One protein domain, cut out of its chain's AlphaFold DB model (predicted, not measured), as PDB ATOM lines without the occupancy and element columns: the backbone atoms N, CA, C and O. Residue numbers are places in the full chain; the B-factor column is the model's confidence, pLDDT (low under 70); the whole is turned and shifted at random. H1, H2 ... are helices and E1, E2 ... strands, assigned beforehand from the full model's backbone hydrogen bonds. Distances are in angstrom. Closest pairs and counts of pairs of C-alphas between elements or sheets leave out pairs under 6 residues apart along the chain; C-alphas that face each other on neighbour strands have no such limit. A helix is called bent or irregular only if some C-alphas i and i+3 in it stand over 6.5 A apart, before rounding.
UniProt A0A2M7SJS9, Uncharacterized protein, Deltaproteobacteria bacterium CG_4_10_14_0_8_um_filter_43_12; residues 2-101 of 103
ATOM      1  N   ASN A   2     -17.937   4.805 101.108       51.41
ATOM      2  CA  ASN A   2     -19.204   4.736 101.838       51.41
ATOM      3  C   ASN A   2     -19.879   3.414 101.479       51.41
ATOM      4  O   ASN A   2     -20.154   3.165 100.304       51.41
ATOM      5  N   ARG A   3     -20.064   2.556 102.480       56.22
ATOM      6  CA  ARG A   3     -20.614   1.210 102.337       56.22
ATOM      7  C   ARG A   3     -22.037   1.235 102.882       56.22
ATOM      8  O   ARG A   3     -22.212   1.448 104.079       56.22
ATOM      9  N   HIS A   4     -23.030   1.069 102.015       66.31
ATOM     10  CA  HIS A   4     -24.440   1.122 102.400       66.31
ATOM     11  C   HIS A   4     -25.099  -0.237 102.148       66.31
ATOM     12  O   HIS A   4     -24.907  -0.856 101.097       66.31
ATOM     13  N   TYR A   5     -25.853  -0.710 103.141       65.31
ATOM     14  CA  TYR A   5     -26.770  -1.832 102.973       65.31
ATOM     15  C   TYR A   5     -28.017  -1.308 102.279       65.31
ATOM     16  O   TYR A   5     -28.618  -0.341 102.743       65.31
ATOM     17  N   SER A   6     -28.399  -1.942 101.178       69.62
ATOM     18  CA  SER A   6     -29.486  -1.448 100.340       69.62
ATOM     19  C   SER A   6     -30.339  -2.585  99.822       69.62
ATOM     20  O   SER A   6     -29.873  -3.706  99.615       69.62
ATOM     21  N   LYS A   7     -31.600  -2.258  99.547       76.06
ATOM     22  CA  LYS A   7     -32.534  -3.159  98.886       76.06
ATOM     23  C   LYS A   7     -32.133  -3.314  97.419       76.06
ATOM     24  O   LYS A   7     -32.146  -2.339  96.664       76.06
ATOM     25  N   VAL A   8     -31.791  -4.536  97.028       77.62
ATOM     26  CA  VAL A   8     -31.572  -4.932  95.635       77.62
ATOM     27  C   VAL A   8     -32.748  -5.799  95.213       77.62
ATOM     28  O   VAL A   8     -33.173  -6.685  95.947       77.62
ATOM     29  N   THR A   9     -33.302  -5.517  94.040       79.19
ATOM     30  CA  THR A   9     -34.255  -6.414  93.387       79.19
ATOM     31  C   THR A   9     -33.471  -7.254  92.393       79.19
ATOM     32  O   THR A   9     -32.903  -6.704  91.450       79.19
ATOM     33  N   ALA A  10     -33.433  -8.566  92.605       75.56
ATOM     34  CA  ALA A  10     -32.796  -9.523  91.710       75.56
ATOM     35  C   ALA A  10     -33.839 -10.476  91.111       75.56
ATOM     36  O   ALA A  10     -34.905 -10.696  91.687       75.56
ATOM     37  N   TYR A  11     -33.546 -11.028  89.936       71.19
ATOM     38  CA  TYR A  11     -34.405 -12.040  89.323       71.19
ATOM     39  C   TYR A  11     -34.263 -13.388  90.054       71.19
ATOM     40  O   TYR A  11     -33.239 -14.054  89.920       71.19
ATOM     41  N   SER A  12     -35.290 -13.820  90.792       57.47
ATOM     42  CA  SER A  12     -35.296 -15.062  91.589       57.47
ATOM     43  C   SER A  12     -35.876 -16.274  90.832       57.47
ATOM     44  O   SER A  12     -36.746 -16.989  91.333       57.47
ATOM     45  N   GLY A  13     -35.467 -16.483  89.575       57.94
ATOM     46  CA  GLY A  13     -35.954 -17.592  88.741       57.94
ATOM     47  C   GLY A  13     -35.329 -18.961  89.064       57.94
ATOM     48  O   GLY A  13     -34.254 -19.036  89.649       57.94
ATOM     49  N   TYR A  14     -35.982 -20.040  88.598       45.31
ATOM     50  CA  TYR A  14     -35.799 -21.486  88.889       45.31
ATOM     51  C   TYR A  14     -34.378 -22.104  88.760       45.31
ATOM     52  O   TYR A  14     -34.206 -23.312  88.891       45.31
ATOM     53  N   LYS A  15     -33.327 -21.323  88.515       49.59
ATOM     54  CA  LYS A  15     -31.929 -21.771  88.560       49.59
ATOM     55  C   LYS A  15     -31.057 -20.608  89.013       49.59
ATOM     56  O   LYS A  15     -30.755 -19.789  88.161       49.59
ATOM     57  N   ALA A  16     -30.701 -20.555  90.301       50.81
ATOM     58  CA  ALA A  16     -29.501 -19.973  90.947       50.81
ATOM     59  C   ALA A  16     -28.668 -18.873  90.223       50.81
ATOM     60  O   ALA A  16     -27.458 -18.765  90.417       50.81
ATOM     61  N   ASN A  17     -29.288 -18.049  89.387       56.44
ATOM     62  CA  ASN A  17     -28.676 -17.022  88.555       56.44
ATOM     63  C   ASN A  17     -29.359 -15.702  88.886       56.44
ATOM     64  O   ASN A  17     -29.972 -15.072  88.024       56.44
ATOM     65  N   GLU A  18     -29.280 -15.321  90.158       68.50
ATOM     66  CA  GLU A  18     -29.715 -14.003  90.585       68.50
ATOM     67  C   GLU A  18     -28.900 -12.955  89.831       68.50
ATOM     68  O   GLU A  18     -27.672 -12.890  89.934       68.50
ATOM     69  N   MET A  19     -29.595 -12.172  89.011       81.38
ATOM     70  CA  MET A  19     -29.039 -11.016  88.322       81.38
ATOM     71  C   MET A  19     -29.710  -9.774  88.905       81.38
ATOM     72  O   MET A  19     -30.947  -9.728  88.940       81.38
ATOM     73  N   PRO A  20     -28.938  -8.784  89.385       87.25
ATOM     74  CA  PRO A  20     -29.508  -7.560  89.924       87.25
ATOM     75  C   PRO A  20     -30.217  -6.789  88.804       87.25
ATOM     76  O   PRO A  20     -29.638  -6.545  87.748       87.25
ATOM     77  N   LEU A  21     -31.471  -6.411  89.043       90.00
ATOM     78  CA  LEU A  21     -32.312  -5.657  88.108       90.00
ATOM     79  C   LEU A  21     -32.389  -4.178  88.489       90.00
ATOM     80  O   LEU A  21     -32.418  -3.302  87.635       90.00
ATOM     81  N   SER A  22     -32.451  -3.890  89.787       92.00
ATOM     82  CA  SER A  22     -32.438  -2.525  90.313       92.00
ATOM     83  C   SER A  22     -31.986  -2.513  91.765       92.00
ATOM     84  O   SER A  22     -32.032  -3.537  92.454       92.00
ATOM     85  N   PHE A  23     -31.552  -1.356  92.243       90.88
ATOM     86  CA  PHE A  23     -31.084  -1.171  93.610       90.88
ATOM     87  C   PHE A  23     -31.352   0.255  94.097       90.88
ATOM     88  O   PHE A  23     -31.685   1.126  93.303       90.88
ATOM     89  N   THR A  24     -31.263   0.493  95.406       89.50
ATOM     90  CA  THR A  24     -31.515   1.824  95.997       89.50
ATOM     91  C   THR A  24     -30.236   2.429  96.571       89.50
ATOM     92  O   THR A  24     -29.521   1.759  97.319       89.50
ATOM     93  N   VAL A  25     -29.950   3.691  96.253       85.00
ATOM     94  CA  VAL A  25     -28.850   4.485  96.830       85.00
ATOM     95  C   VAL A  25     -29.409   5.839  97.245       85.00
ATOM     96  O   VAL A  25     -30.034   6.502  96.424       85.00
ATOM     97  N   ASP A  26     -29.183   6.250  98.495       83.50
ATOM     98  CA  ASP A  26     -29.673   7.529  99.036       83.50
ATOM     99  C   ASP A  26     -31.175   7.749  98.743       83.50
ATOM    100  O   ASP A  26     -31.562   8.767  98.174       83.50
ATOM    101  N   ASP A  27     -32.000   6.732  99.026       83.25
ATOM    102  CA  ASP A  27     -33.451   6.676  98.756       83.25
ATOM    103  C   ASP A  27     -33.881   6.772  97.278       83.25
ATOM    104  O   ASP A  27     -35.071   6.736  96.964       83.25
ATOM    105  N   ASN A  28     -32.929   6.796  96.343       87.50
ATOM    106  CA  ASN A  28     -33.198   6.784  94.910       87.50
ATOM    107  C   ASN A  28     -33.064   5.369  94.346       87.50
ATOM    108  O   ASN A  28     -32.020   4.724  94.480       87.50
ATOM    109  N   LYS A  29     -34.124   4.887  93.691       91.19
ATOM    110  CA  LYS A  29     -34.093   3.630  92.941       91.19
ATOM    111  C   LYS A  29     -33.361   3.850  91.616       91.19
ATOM    112  O   LYS A  29     -33.710   4.764  90.880       91.19
ATOM    113  N   LEU A  30     -32.401   2.980  91.326       92.44
ATOM    114  CA  LEU A  30     -31.613   2.956  90.101       92.44
ATOM    115  C   LEU A  30     -31.812   1.619  89.389       92.44
ATOM    116  O   LEU A  30     -31.693   0.550  90.006       92.44
ATOM    117  N   GLU A  31     -32.115   1.663  88.097       93.62
ATOM    118  CA  GLU A  31     -32.210   0.473  87.254       93.62
ATOM    119  C   GLU A  31     -30.832   0.032  86.755       93.62
ATOM    120  O   GLU A  31     -29.999   0.845  86.352       93.62
ATOM    121  N   VAL A  32     -30.578  -1.277  86.771       91.94
ATOM    122  CA  VAL A  32     -29.373  -1.855  86.173       91.94
ATOM    123  C   VAL A  32     -29.565  -1.868  84.660       91.94
ATOM    124  O   VAL A  32     -30.321  -2.682  84.134       91.94
ATOM    125  N   ARG A  33     -28.857  -0.987  83.947       90.75
ATOM    126  CA  ARG A  33     -28.838  -1.003  82.477       90.75
ATOM    127  C   ARG A  33     -27.972  -2.129  81.936       90.75
ATOM    128  O   ARG A  33     -28.280  -2.679  80.883       90.75
ATOM    129  N   ASP A  34     -26.858  -2.419  82.606       86.94
ATOM    130  CA  ASP A  34     -25.899  -3.403  82.115       86.94
ATOM    131  C   ASP A  34     -25.015  -3.996  83.218       86.94
ATOM    132  O   ASP A  34     -24.650  -3.310  84.174       86.94
ATOM    133  N   ILE A  35     -24.621  -5.261  83.050       88.81
ATOM    134  CA  ILE A  35     -23.664  -5.950  83.922       88.81
ATOM    135  C   ILE A  35     -22.331  -6.052  83.178       88.81
ATOM    136  O   ILE A  35     -22.200  -6.793  82.207       88.81
ATOM    137  N   ILE A  36     -21.328  -5.321  83.664       86.50
ATOM    138  CA  ILE A  36     -19.990  -5.266  83.062       86.50
ATOM    139  C   ILE A  36     -19.189  -6.516  83.417       86.50
ATOM    140  O   ILE A  36     -18.435  -7.040  82.600       86.50
ATOM    141  N   CYS A  37     -19.298  -6.953  84.671       85.12
ATOM    142  CA  CYS A  37     -18.527  -8.065  85.203       85.12
ATOM    143  C   CYS A  37     -19.289  -8.732  86.347       85.12
ATOM    144  O   CYS A  37     -19.911  -8.048  87.163       85.12
ATOM    145  N   ARG A  38     -19.190 -10.059  86.420       88.69
ATOM    146  CA  ARG A  38     -19.606 -10.868  87.563       88.69
ATOM    147  C   ARG A  38     -18.405 -11.680  88.026       88.69
ATOM    148  O   ARG A  38     -17.757 -12.317  87.198       88.69
ATOM    149  N   TRP A  39     -18.144 -11.694  89.325       90.12
ATOM    150  CA  TRP A  39     -17.149 -12.587  89.911       90.12
ATOM    151  C   TRP A  39     -17.678 -13.218  91.188       90.12
ATOM    152  O   TRP A  39     -18.528 -12.657  91.880       90.12
ATOM    153  N   VAL A  40     -17.198 -14.426  91.456       89.50
ATOM    154  CA  VAL A  40     -17.655 -15.255  92.564       89.50
ATOM    155  C   VAL A  40     -16.502 -15.452  93.530       89.50
ATOM    156  O   VAL A  40     -15.432 -15.917  93.145       89.50
ATOM    157  N   GLU A  41     -16.740 -15.132  94.791       89.31
ATOM    158  CA  GLU A  41     -15.884 -15.486  95.919       89.31
ATOM    159  C   GLU A  41     -16.555 -16.598  96.742       89.31
ATOM    160  O   GLU A  41     -17.739 -16.870  96.538       89.31
ATOM    161  N   PRO A  42     -15.862 -17.263  97.687       89.25
ATOM    162  CA  PRO A  42     -16.425 -18.389  98.438       89.25
ATOM    163  C   PRO A  42     -17.755 -18.097  99.149       89.25
ATOM    164  O   PRO A  42     -18.634 -18.956  99.198       89.25
ATOM    165  N   GLU A  43     -17.959 -16.875  99.642       88.56
ATOM    166  CA  GLU A  43     -19.173 -16.503 100.388       88.56
ATOM    167  C   GLU A  43     -20.068 -15.497  99.665       88.56
ATOM    168  O   GLU A  43     -21.218 -15.295 100.063       88.56
ATOM    169  N   LYS A  44     -19.542 -14.849  98.623       88.88
ATOM    170  CA  LYS A  44     -20.174 -13.686  98.011       88.88
ATOM    171  C   LYS A  44     -20.140 -13.757  96.499       88.88
ATOM    172  O   LYS A  44     -19.143 -14.163  95.910       88.88
ATOM    173  N   ASP A  45     -21.216 -13.291  95.894       90.25
ATOM    174  CA  ASP A  45     -21.267 -12.987  94.475       90.25
ATOM    175  C   ASP A  45     -21.168 -11.479  94.295       90.25
ATOM    176  O   ASP A  45     -21.811 -10.714  95.011       90.25
ATOM    177  N   PHE A  46     -20.360 -11.050  93.340       90.44
ATOM    178  CA  PHE A  46     -20.149  -9.646  93.051       90.44
ATOM    179  C   PHE A  46     -20.530  -9.325  91.615       90.44
ATOM    180  O   PHE A  46     -20.301 -10.109  90.691       90.44
ATOM    181  N   PHE A  47     -21.073  -8.127  91.440       91.00
ATOM    182  CA  PHE A  47     -21.547  -7.609  90.171       91.00
ATOM    183  C   PHE A  47     -21.081  -6.167  90.028       91.00
ATOM    184  O   PHE A  47     -21.393  -5.319  90.863       91.00
ATOM    185  N   LYS A  48     -20.369  -5.866  88.945       89.31
ATOM    186  CA  LYS A  48     -20.085  -4.490  88.537       89.31
ATOM    187  C   LYS A  48     -21.092  -4.093  87.471       89.31
ATOM    188  O   LYS A  48     -21.131  -4.711  86.407       89.31
ATOM    189  N   VAL A  49     -21.895  -3.079  87.762       89.81
ATOM    190  CA  VAL A  49     -23.060  -2.700  86.954       89.81
ATOM    191  C   VAL A  49     -23.001  -1.243  86.522       89.81
ATOM    192  O   VAL A  49     -22.418  -0.411  87.219       89.81
ATOM    193  N   ILE A  50     -23.623  -0.945  85.384       89.12
ATOM    194  CA  ILE A  50     -23.951   0.413  84.940       89.12
ATOM    195  C   ILE A  50     -25.419   0.651  85.274       89.12
ATOM    196  O   ILE A  50     -26.279  -0.137  84.872       89.12
ATOM    197  N   ALA A  51     -25.689   1.722  86.007       90.56
ATOM    198  CA  ALA A  51     -27.038   2.134  86.357       90.56
ATOM    199  C   ALA A  51     -27.623   3.142  85.355       90.56
ATOM    200  O   ALA A  51     -26.936   3.655  84.467       90.56
ATOM    201  N   ASP A  52     -28.910   3.428  85.507       89.81
ATOM    202  CA  ASP A  52     -29.646   4.431  84.743       89.81
ATOM    203  C   ASP A  52     -29.244   5.890  85.005       89.81
ATOM    204  O   ASP A  52     -29.613   6.762  84.221       89.81
ATOM    205  N   ASP A  53     -28.422   6.149  86.018       88.12
ATOM    206  CA  ASP A  53     -27.754   7.433  86.258       88.12
ATOM    207  C   ASP A  53     -26.387   7.553  85.552       88.12
ATOM    208  O   ASP A  53     -25.624   8.486  85.828       88.12
ATOM    209  N   ASP A  54     -26.055   6.598  84.674       84.75
ATOM    210  CA  ASP A  54     -24.779   6.492  83.953       84.75
ATOM    211  C   ASP A  54     -23.550   6.323  84.869       84.75
ATOM    212  O   ASP A  54     -22.404   6.569  84.470       84.75
ATOM    213  N   ARG A  55     -23.752   5.866  86.112       86.12
ATOM    214  CA  ARG A  55     -22.665   5.564  87.054       86.12
ATOM    215  C   ARG A  55     -22.448   4.068  87.227       86.12
ATOM    216  O   ARG A  55     -23.298   3.236  86.918       86.12
ATOM    217  N   VAL A  56     -21.262   3.745  87.742       86.62
ATOM    218  CA  VAL A  56     -20.838   2.370  88.002       86.62
ATOM    219  C   VAL A  56     -20.935   2.058  89.485       86.62
ATOM    220  O   VAL A  56     -20.449   2.805  90.341       86.62
ATOM    221  N   TYR A  57     -21.521   0.905  89.777       89.38
ATOM    222  CA  TYR A  57     -21.681   0.396  91.130       89.38
ATOM    223  C   TYR A  57     -21.145  -1.026  91.218       89.38
ATOM    224  O   TYR A  57     -21.241  -1.799  90.264       89.38
ATOM    225  N   THR A  58     -20.586  -1.360  92.375       90.50
ATOM    226  CA  THR A  58     -20.303  -2.740  92.756       90.50
ATOM    227  C   THR A  58     -21.384  -3.190  93.725       90.50
ATOM    228  O   THR A  58     -21.551  -2.614  94.800       90.50
ATOM    229  N   LEU A  59     -22.134  -4.208  93.326       91.44
ATOM    230  CA  LEU A  59     -23.114  -4.896  94.151       91.44
ATOM    231  C   LEU A  59     -22.477  -6.194  94.633       91.44
ATOM    232  O   LEU A  59     -21.857  -6.905  93.845       91.44
ATOM    233  N   SER A  60     -22.628  -6.508  95.912       90.81
ATOM    234  CA  SER A  60     -22.194  -7.782  96.475       90.81
ATOM    235  C   SER A  60     -23.349  -8.440  97.208       90.81
ATOM    236  O   SER A  60     -24.011  -7.797  98.022       90.81
ATOM    237  N   TRP A  61     -23.585  -9.708  96.912       90.38
ATOM    238  CA  TRP A  61     -24.572 -10.543  97.573       90.38
ATOM    239  C   TRP A  61     -23.853 -11.549  98.457       90.38
ATOM    240  O   TRP A  61     -23.008 -12.308  97.985       90.38
ATOM    241  N   ASN A  62     -24.155 -11.541  99.752       88.62
ATOM    242  CA  ASN A  62     -23.684 -12.557 100.680       88.62
ATOM    243  C   ASN A  62     -24.666 -13.727 100.691       88.62
ATOM    244  O   ASN A  62     -25.759 -13.604 101.238       88.62
ATOM    245  N   ARG A  63     -24.232 -14.877 100.167       85.25
ATOM    246  CA  ARG A  63     -25.069 -16.079 100.044       85.25
ATOM    247  C   ARG A  63     -25.496 -16.675 101.382       85.25
ATOM    248  O   ARG A  63     -26.512 -17.354 101.443       85.25
ATOM    249  N   LYS A  64     -24.717 -16.467 102.449       86.88
ATOM    250  CA  LYS A  64     -25.029 -17.007 103.784       86.88
ATOM    251  C   LYS A  64     -26.096 -16.188 104.496       86.88
ATOM    252  O   LYS A  64     -26.955 -16.756 105.156       86.88
ATOM    253  N   SER A  65     -25.994 -14.862 104.415       86.38
ATOM    254  CA  SER A  65     -26.921 -13.957 105.102       86.38
ATOM    255  C   SER A  65     -28.076 -13.489 104.223       86.38
ATOM    256  O   SER A  65     -28.955 -12.805 104.729       86.38
ATOM    257  N   ASP A  66     -28.029 -13.785 102.924       83.88
ATOM    258  CA  ASP A  66     -28.942 -13.264 101.907       83.88
ATOM    259  C   ASP A  66     -29.030 -11.724 101.911       83.88
ATOM    260  O   ASP A  66     -30.086 -11.110 101.784       83.88
ATOM    261  N   LEU A  67     -27.881 -11.070 102.126       85.56
ATOM    262  CA  LEU A  67     -27.799  -9.611 102.203       85.56
ATOM    263  C   LEU A  67     -27.046  -9.047 101.013       85.56
ATOM    264  O   LEU A  67     -25.966  -9.526 100.657       85.56
ATOM    265  N   TRP A  68     -27.591  -7.964 100.472       88.44
ATOM    266  CA  TRP A  68     -26.955  -7.171  99.439       88.44
ATOM    267  C   TRP A  68     -26.256  -5.950 100.027       88.44
ATOM    268  O   TRP A  68     -26.740  -5.293 100.953       88.44
ATOM    269  N   LEU A  69     -25.103  -5.631  99.457       87.88
ATOM    270  CA  LEU A  69     -24.295  -4.489  99.835       87.88
ATOM    271  C   LEU A  69     -23.812  -3.757  98.592       87.88
ATOM    272  O   LEU A  69     -23.413  -4.384  97.608       87.88
ATOM    273  N   ILE A  70     -23.844  -2.429  98.665       88.62
ATOM    274  CA  ILE A  70     -23.533  -1.551  97.544       88.62
ATOM    275  C   ILE A  70     -22.302  -0.727  97.872       88.62
ATOM    276  O   ILE A  70     -22.209  -0.067  98.912       88.62
ATOM    277  N   GLU A  71     -21.370  -0.738  96.934       84.25
ATOM    278  CA  GLU A  71     -20.184   0.094  96.945       84.25
ATOM    279  C   GLU A  71     -20.185   0.945  95.680       84.25
ATOM    280  O   GLU A  71     -20.158   0.451  94.551       84.25
ATOM    281  N   LYS A  72     -20.227   2.265  95.866       75.56
ATOM    282  CA  LYS A  72     -20.138   3.208  94.755       75.56
ATOM    283  C   LYS A  72     -18.720   3.182  94.191       75.56
ATOM    284  O   LYS A  72     -17.780   3.649  94.836       75.56
ATOM    285  N   THR A  73     -18.558   2.662  92.979       69.56
ATOM    286  CA  THR A  73     -17.247   2.513  92.335       69.56
ATOM    287  C   THR A  73     -17.060   3.597  91.279       69.56
ATOM    288  O   THR A  73     -17.092   3.309  90.094       69.56
ATOM    289  N   LEU A  74     -16.829   4.834  91.742       67.19
ATOM    290  CA  LEU A  74     -16.548   6.049  90.953       67.19
ATOM    291  C   LEU A  74     -17.592   6.401  89.864       67.19
ATOM    292  O   LEU A  74     -18.171   5.568  89.177       67.19
ATOM    293  N   ALA A  75     -17.819   7.699  89.658       57.03
ATOM    294  CA  ALA A  75     -18.485   8.142  88.436       57.03
ATOM    295  C   ALA A  75     -17.585   7.789  87.243       57.03
ATOM    296  O   ALA A  75     -16.365   7.946  87.324       57.03
ATOM    297  N   LEU A  76     -18.174   7.367  86.127       57.84
ATOM    298  CA  LEU A  76     -17.471   6.970  84.903       57.84
ATOM    299  C   LEU A  76     -16.743   8.125  84.184       57.84
ATOM    300  O   LEU A  76     -16.451   8.039  82.995       57.84
ATOM    301  N   ILE A  77     -16.430   9.226  84.866       56.50
ATOM    302  CA  ILE A  77     -15.918  10.429  84.221       56.50
ATOM    303  C   ILE A  77     -14.701  10.950  84.978       56.50
ATOM    304  O   ILE A  77     -14.840  11.586  86.023       56.50
ATOM    305  N   LYS A  78     -13.514  10.679  84.407       43.28
ATOM    306  CA  LYS A  78     -12.364  11.614  84.309       43.28
ATOM    307  C   LYS A  78     -11.123  11.072  83.568       43.28
ATOM    308  O   LYS A  78     -10.107  11.758  83.550       43.28
ATOM    309  N   SER A  79     -11.161   9.899  82.920       43.59
ATOM    310  CA  SER A  79      -9.992   9.381  82.168       43.59
ATOM    311  C   SER A  79      -9.987   9.648  80.658       43.59
ATOM    312  O   SER A  79      -9.103   9.158  79.964       43.59
ATOM    313  N   HIS A  80     -10.871  10.509  80.158       42.19
ATOM    314  CA  HIS A  80     -10.546  11.294  78.971       42.19
ATOM    315  C   HIS A  80     -10.618  12.770  79.333       42.19
ATOM    316  O   HIS A  80     -11.657  13.422  79.299       42.19
ATOM    317  N   ARG A  81      -9.470  13.278  79.777       42.69
ATOM    318  CA  ARG A  81      -9.165  14.696  79.714       42.69
ATOM    319  C   ARG A  81      -9.388  15.118  78.255       42.69
ATOM    320  O   ARG A  81      -8.558  14.803  77.424       42.69
ATOM    321  N   LEU A  82     -10.503  15.803  77.998       46.91
ATOM    322  CA  LEU A  82     -10.772  16.610  76.805       46.91
ATOM    323  C   LEU A  82     -10.566  15.894  75.458       46.91
ATOM    324  O   LEU A  82      -9.537  16.095  74.826       46.91
ATOM    325  N   GLU A  83     -11.588  15.219  74.929       48.53
ATOM    326  CA  GLU A  83     -11.722  15.144  73.470       48.53
ATOM    327  C   GLU A  83     -13.091  15.649  73.028       48.53
ATOM    328  O   GLU A  83     -14.132  15.377  73.622       48.53
ATOM    329  N   ARG A  84     -13.037  16.509  72.019       49.22
ATOM    330  CA  ARG A  84     -14.024  17.521  71.646       49.22
ATOM    331  C   ARG A  84     -15.225  16.960  70.873       49.22
ATOM    332  O   ARG A  84     -15.829  17.690  70.101       49.22
ATOM    333  N   HIS A  85     -15.583  15.691  71.056       49.19
ATOM    334  CA  HIS A  85     -16.611  15.033  70.250       49.19
ATOM    335  C   HIS A  85     -17.428  14.022  71.065       49.19
ATOM    336  O   HIS A  85     -17.068  12.856  71.147       49.19
ATOM    337  N   GLY A  86     -18.568  14.474  71.601       52.03
ATOM    338  CA  GLY A  86     -19.666  13.614  72.066       52.03
ATOM    339  C   GLY A  86     -19.409  12.785  73.333       52.03
ATOM    340  O   GLY A  86     -18.280  12.466  73.693       52.03
ATOM    341  N   ALA A  87     -20.487  12.430  74.038       53.69
ATOM    342  CA  ALA A  87     -20.413  11.439  75.108       53.69
ATOM    343  C   ALA A  87     -20.114  10.051  74.498       53.69
ATOM    344  O   ALA A  87     -20.739   9.695  73.494       53.69
ATOM    345  N   PRO A  88     -19.184   9.261  75.064       60.47
ATOM    346  CA  PRO A  88     -18.904   7.917  74.572       60.47
ATOM    347  C   PRO A  88     -20.140   7.026  74.718       60.47
ATOM    348  O   PRO A  88     -20.861   7.097  75.714       60.47
ATOM    349  N   ASN A  89     -20.380   6.165  73.730       71.62
ATOM    350  CA  ASN A  89     -21.491   5.217  73.799       71.62
ATOM    351  C   ASN A  89     -21.186   4.056  74.770       71.62
ATOM    352  O   ASN A  89     -20.034   3.800  75.133       71.62
ATOM    353  N   LEU A  90     -22.226   3.308  75.155       62.34
ATOM    354  CA  LEU A  90     -22.139   2.221  76.138       62.34
ATOM    355  C   LEU A  90     -21.089   1.152  75.775       62.34
ATOM    356  O   LEU A  90     -20.421   0.624  76.661       62.34
ATOM    357  N   GLN A  91     -20.899   0.849  74.487       71.56
ATOM    358  CA  GLN A  91     -19.923  -0.154  74.041       71.56
ATOM    359  C   GLN A  91     -18.480   0.325  74.244       71.56
ATOM    360  O   GLN A  91     -17.633  -0.436  74.710       71.56
ATOM    361  N   GLN A  92     -18.208   1.604  73.964       66.38
ATOM    362  CA  GLN A  92     -16.894   2.211  74.212       66.38
ATOM    363  C   GLN A  92     -16.568   2.236  75.708       66.38
ATOM    364  O   GLN A  92     -15.456   1.900  76.113       66.38
ATOM    365  N   VAL A  93     -17.556   2.572  76.537       67.62
ATOM    366  CA  VAL A  93     -17.431   2.571  77.999       67.62
ATOM    367  C   VAL A  93     -17.100   1.174  78.535       67.62
ATOM    368  O   VAL A  93     -16.164   1.027  79.325       67.62
ATOM    369  N   LYS A  94     -17.818   0.135  78.083       67.19
ATOM    370  CA  LYS A  94     -17.552  -1.258  78.483       67.19
ATOM    371  C   LYS A  94     -16.132  -1.694  78.137       67.19
ATOM    372  O   LYS A  94     -15.470  -2.298  78.979       67.19
ATOM    373  N   LEU A  95     -15.658  -1.369  76.932       70.75
ATOM    374  CA  LEU A  95     -14.309  -1.722  76.484       70.75
ATOM    375  C   LEU A  95     -13.236  -1.087  77.379       70.75
ATOM    376  O   LEU A  95     -12.318  -1.778  77.812       70.75
ATOM    377  N   ILE A  96     -13.386   0.196  77.722       67.62
ATOM    378  CA  ILE A  96     -12.453   0.904  78.611       67.62
ATOM    379  C   ILE A  96     -12.412   0.255  79.997       67.62
ATOM    380  O   ILE A  96     -11.333   0.069  80.560       67.62
ATOM    381  N   ILE A  97     -13.573  -0.094  80.560       66.50
ATOM    382  CA  ILE A  97     -13.629  -0.733  81.881       66.50
ATOM    383  C   ILE A  97     -12.997  -2.123  81.835       66.50
ATOM    384  O   ILE A  97     -12.249  -2.463  82.749       66.50
ATOM    385  N   ARG A  98     -13.270  -2.903  80.785       66.88
ATOM    386  CA  ARG A  98     -12.717  -4.247  80.604       66.88
ATOM    387  C   ARG A  98     -11.187  -4.220  80.555       66.88
ATOM    388  O   ARG A  98     -10.556  -4.850  81.396       66.88
ATOM    389  N   LEU A  99     -10.616  -3.370  79.699       67.00
ATOM    390  CA  LEU A  99      -9.163  -3.195  79.577       67.00
ATOM    391  C   LEU A  99      -8.494  -2.757  80.890       67.00
ATOM    392  O   LEU A  99      -7.325  -3.045  81.113       67.00
ATOM    393  N   LYS A 100      -9.220  -2.051  81.767       63.97
ATOM    394  CA  LYS A 100      -8.696  -1.585  83.059       63.97
ATOM    395  C   LYS A 100      -8.798  -2.616  84.187       63.97
ATOM    396  O   LYS A 100      -8.190  -2.411  85.229       63.97
ATOM    397  N   LEU A 101      -9.599  -3.666  84.010       56.25
ATOM    398  CA  LEU A 101      -9.730  -4.779  84.957       56.25
ATOM    399  C   LEU A 101      -8.764  -5.934  84.644       56.25
ATOM    400  O   LEU A 101      -8.546  -6.776  85.504       56.25
TER     401      LEU A 101
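What this domain is: This is residues 2 to 101 of the 103 residues of an uncharacterized protein of Deltaproteobacteria bacterium CG_4_10_14_0_8_um_filter_43_12 (UniProt A0A2M7SJS9). One antiparallel sheet of seven strands is folded back on itself into something near a small, flattened barrel, with E1, E7, E6 and E5 facing E3 and E2 across the long bent strand E4. The single helix H1 lies over the outside of this fold by E4 and E5, at the end of a long loop whose residues 80 to 89 stick out from the body. The printed part has 100 residues, with seven named strands, E1 to E7, followed by H1; across the sheet the order is E1, E7, E6, E5, E4, E3, E2, and the class is mixed. It is compact, with a radius of gyration of the C-alphas of 14.5 A, yet elongated, spanning 48 by 28 by 23 A.

How they stand to each other: E1, residues 3 to 5, is an edge strand that runs on into the other edge strand, E2, residues 8 to 10, at 64 degrees. E3, residues 20 to 25, forms a hairpin with E2, where N 9 and O 22 are 2.8 A apart. E4, residues 28 to 40, bends by 85 degrees at residue 34; its pairing is staggered, with residues 28 to 31 beside E3 (N 30 and O 23, 2.8 A) and residues 32 to 40 beside E5, residues 44 to 51 (N 46 and O 39, 2.8 A). E6, residues 56 to 62, is antiparallel to E5, with N 59 and O 47 at 2.8 A. E7, residues 67 to 72, has N 69 and O 60 of E6 at 2.8 A, and N 70 and O 4 of E1 at 3.1 A. E2 to E7 form a meander, each strand the antiparallel neighbour of the one before. The two leaves of this folded sheet come close at Val 8 and Trp 68, the closest C-alphas of E2 and E7, 6.4 A apart. H1, residues 90 to 101, is on the sheet at a height of 8.9 A, over E4 and only just over E5, with 3 C-alphas on it. On the local plane it stands at 39 degrees to E4, slantwise to the strands. Every O i to N i+4 pair in H1 is within hydrogen-bond range.

Where its parts are: E1 begins at C-alpha 3, (-20.614, 1.210, 102.337). E4 is 27.1 A long, E5 20.8 A, E6 19.8 A, E7 16.7 A and E3 13.9 A. H1, 16.8 A long, ends at C-alpha 101, (-9.730, -4.779, 84.957).

The domain as a whole: The C-alphas of Lys 64 and Arg 84, the two farthest apart, are 48.4 A apart. The printed part has no cut. The link from E7 to H1 is long. Mean pLDDT of the printed part is 75.4; residues 73 to 88 are among those under 70.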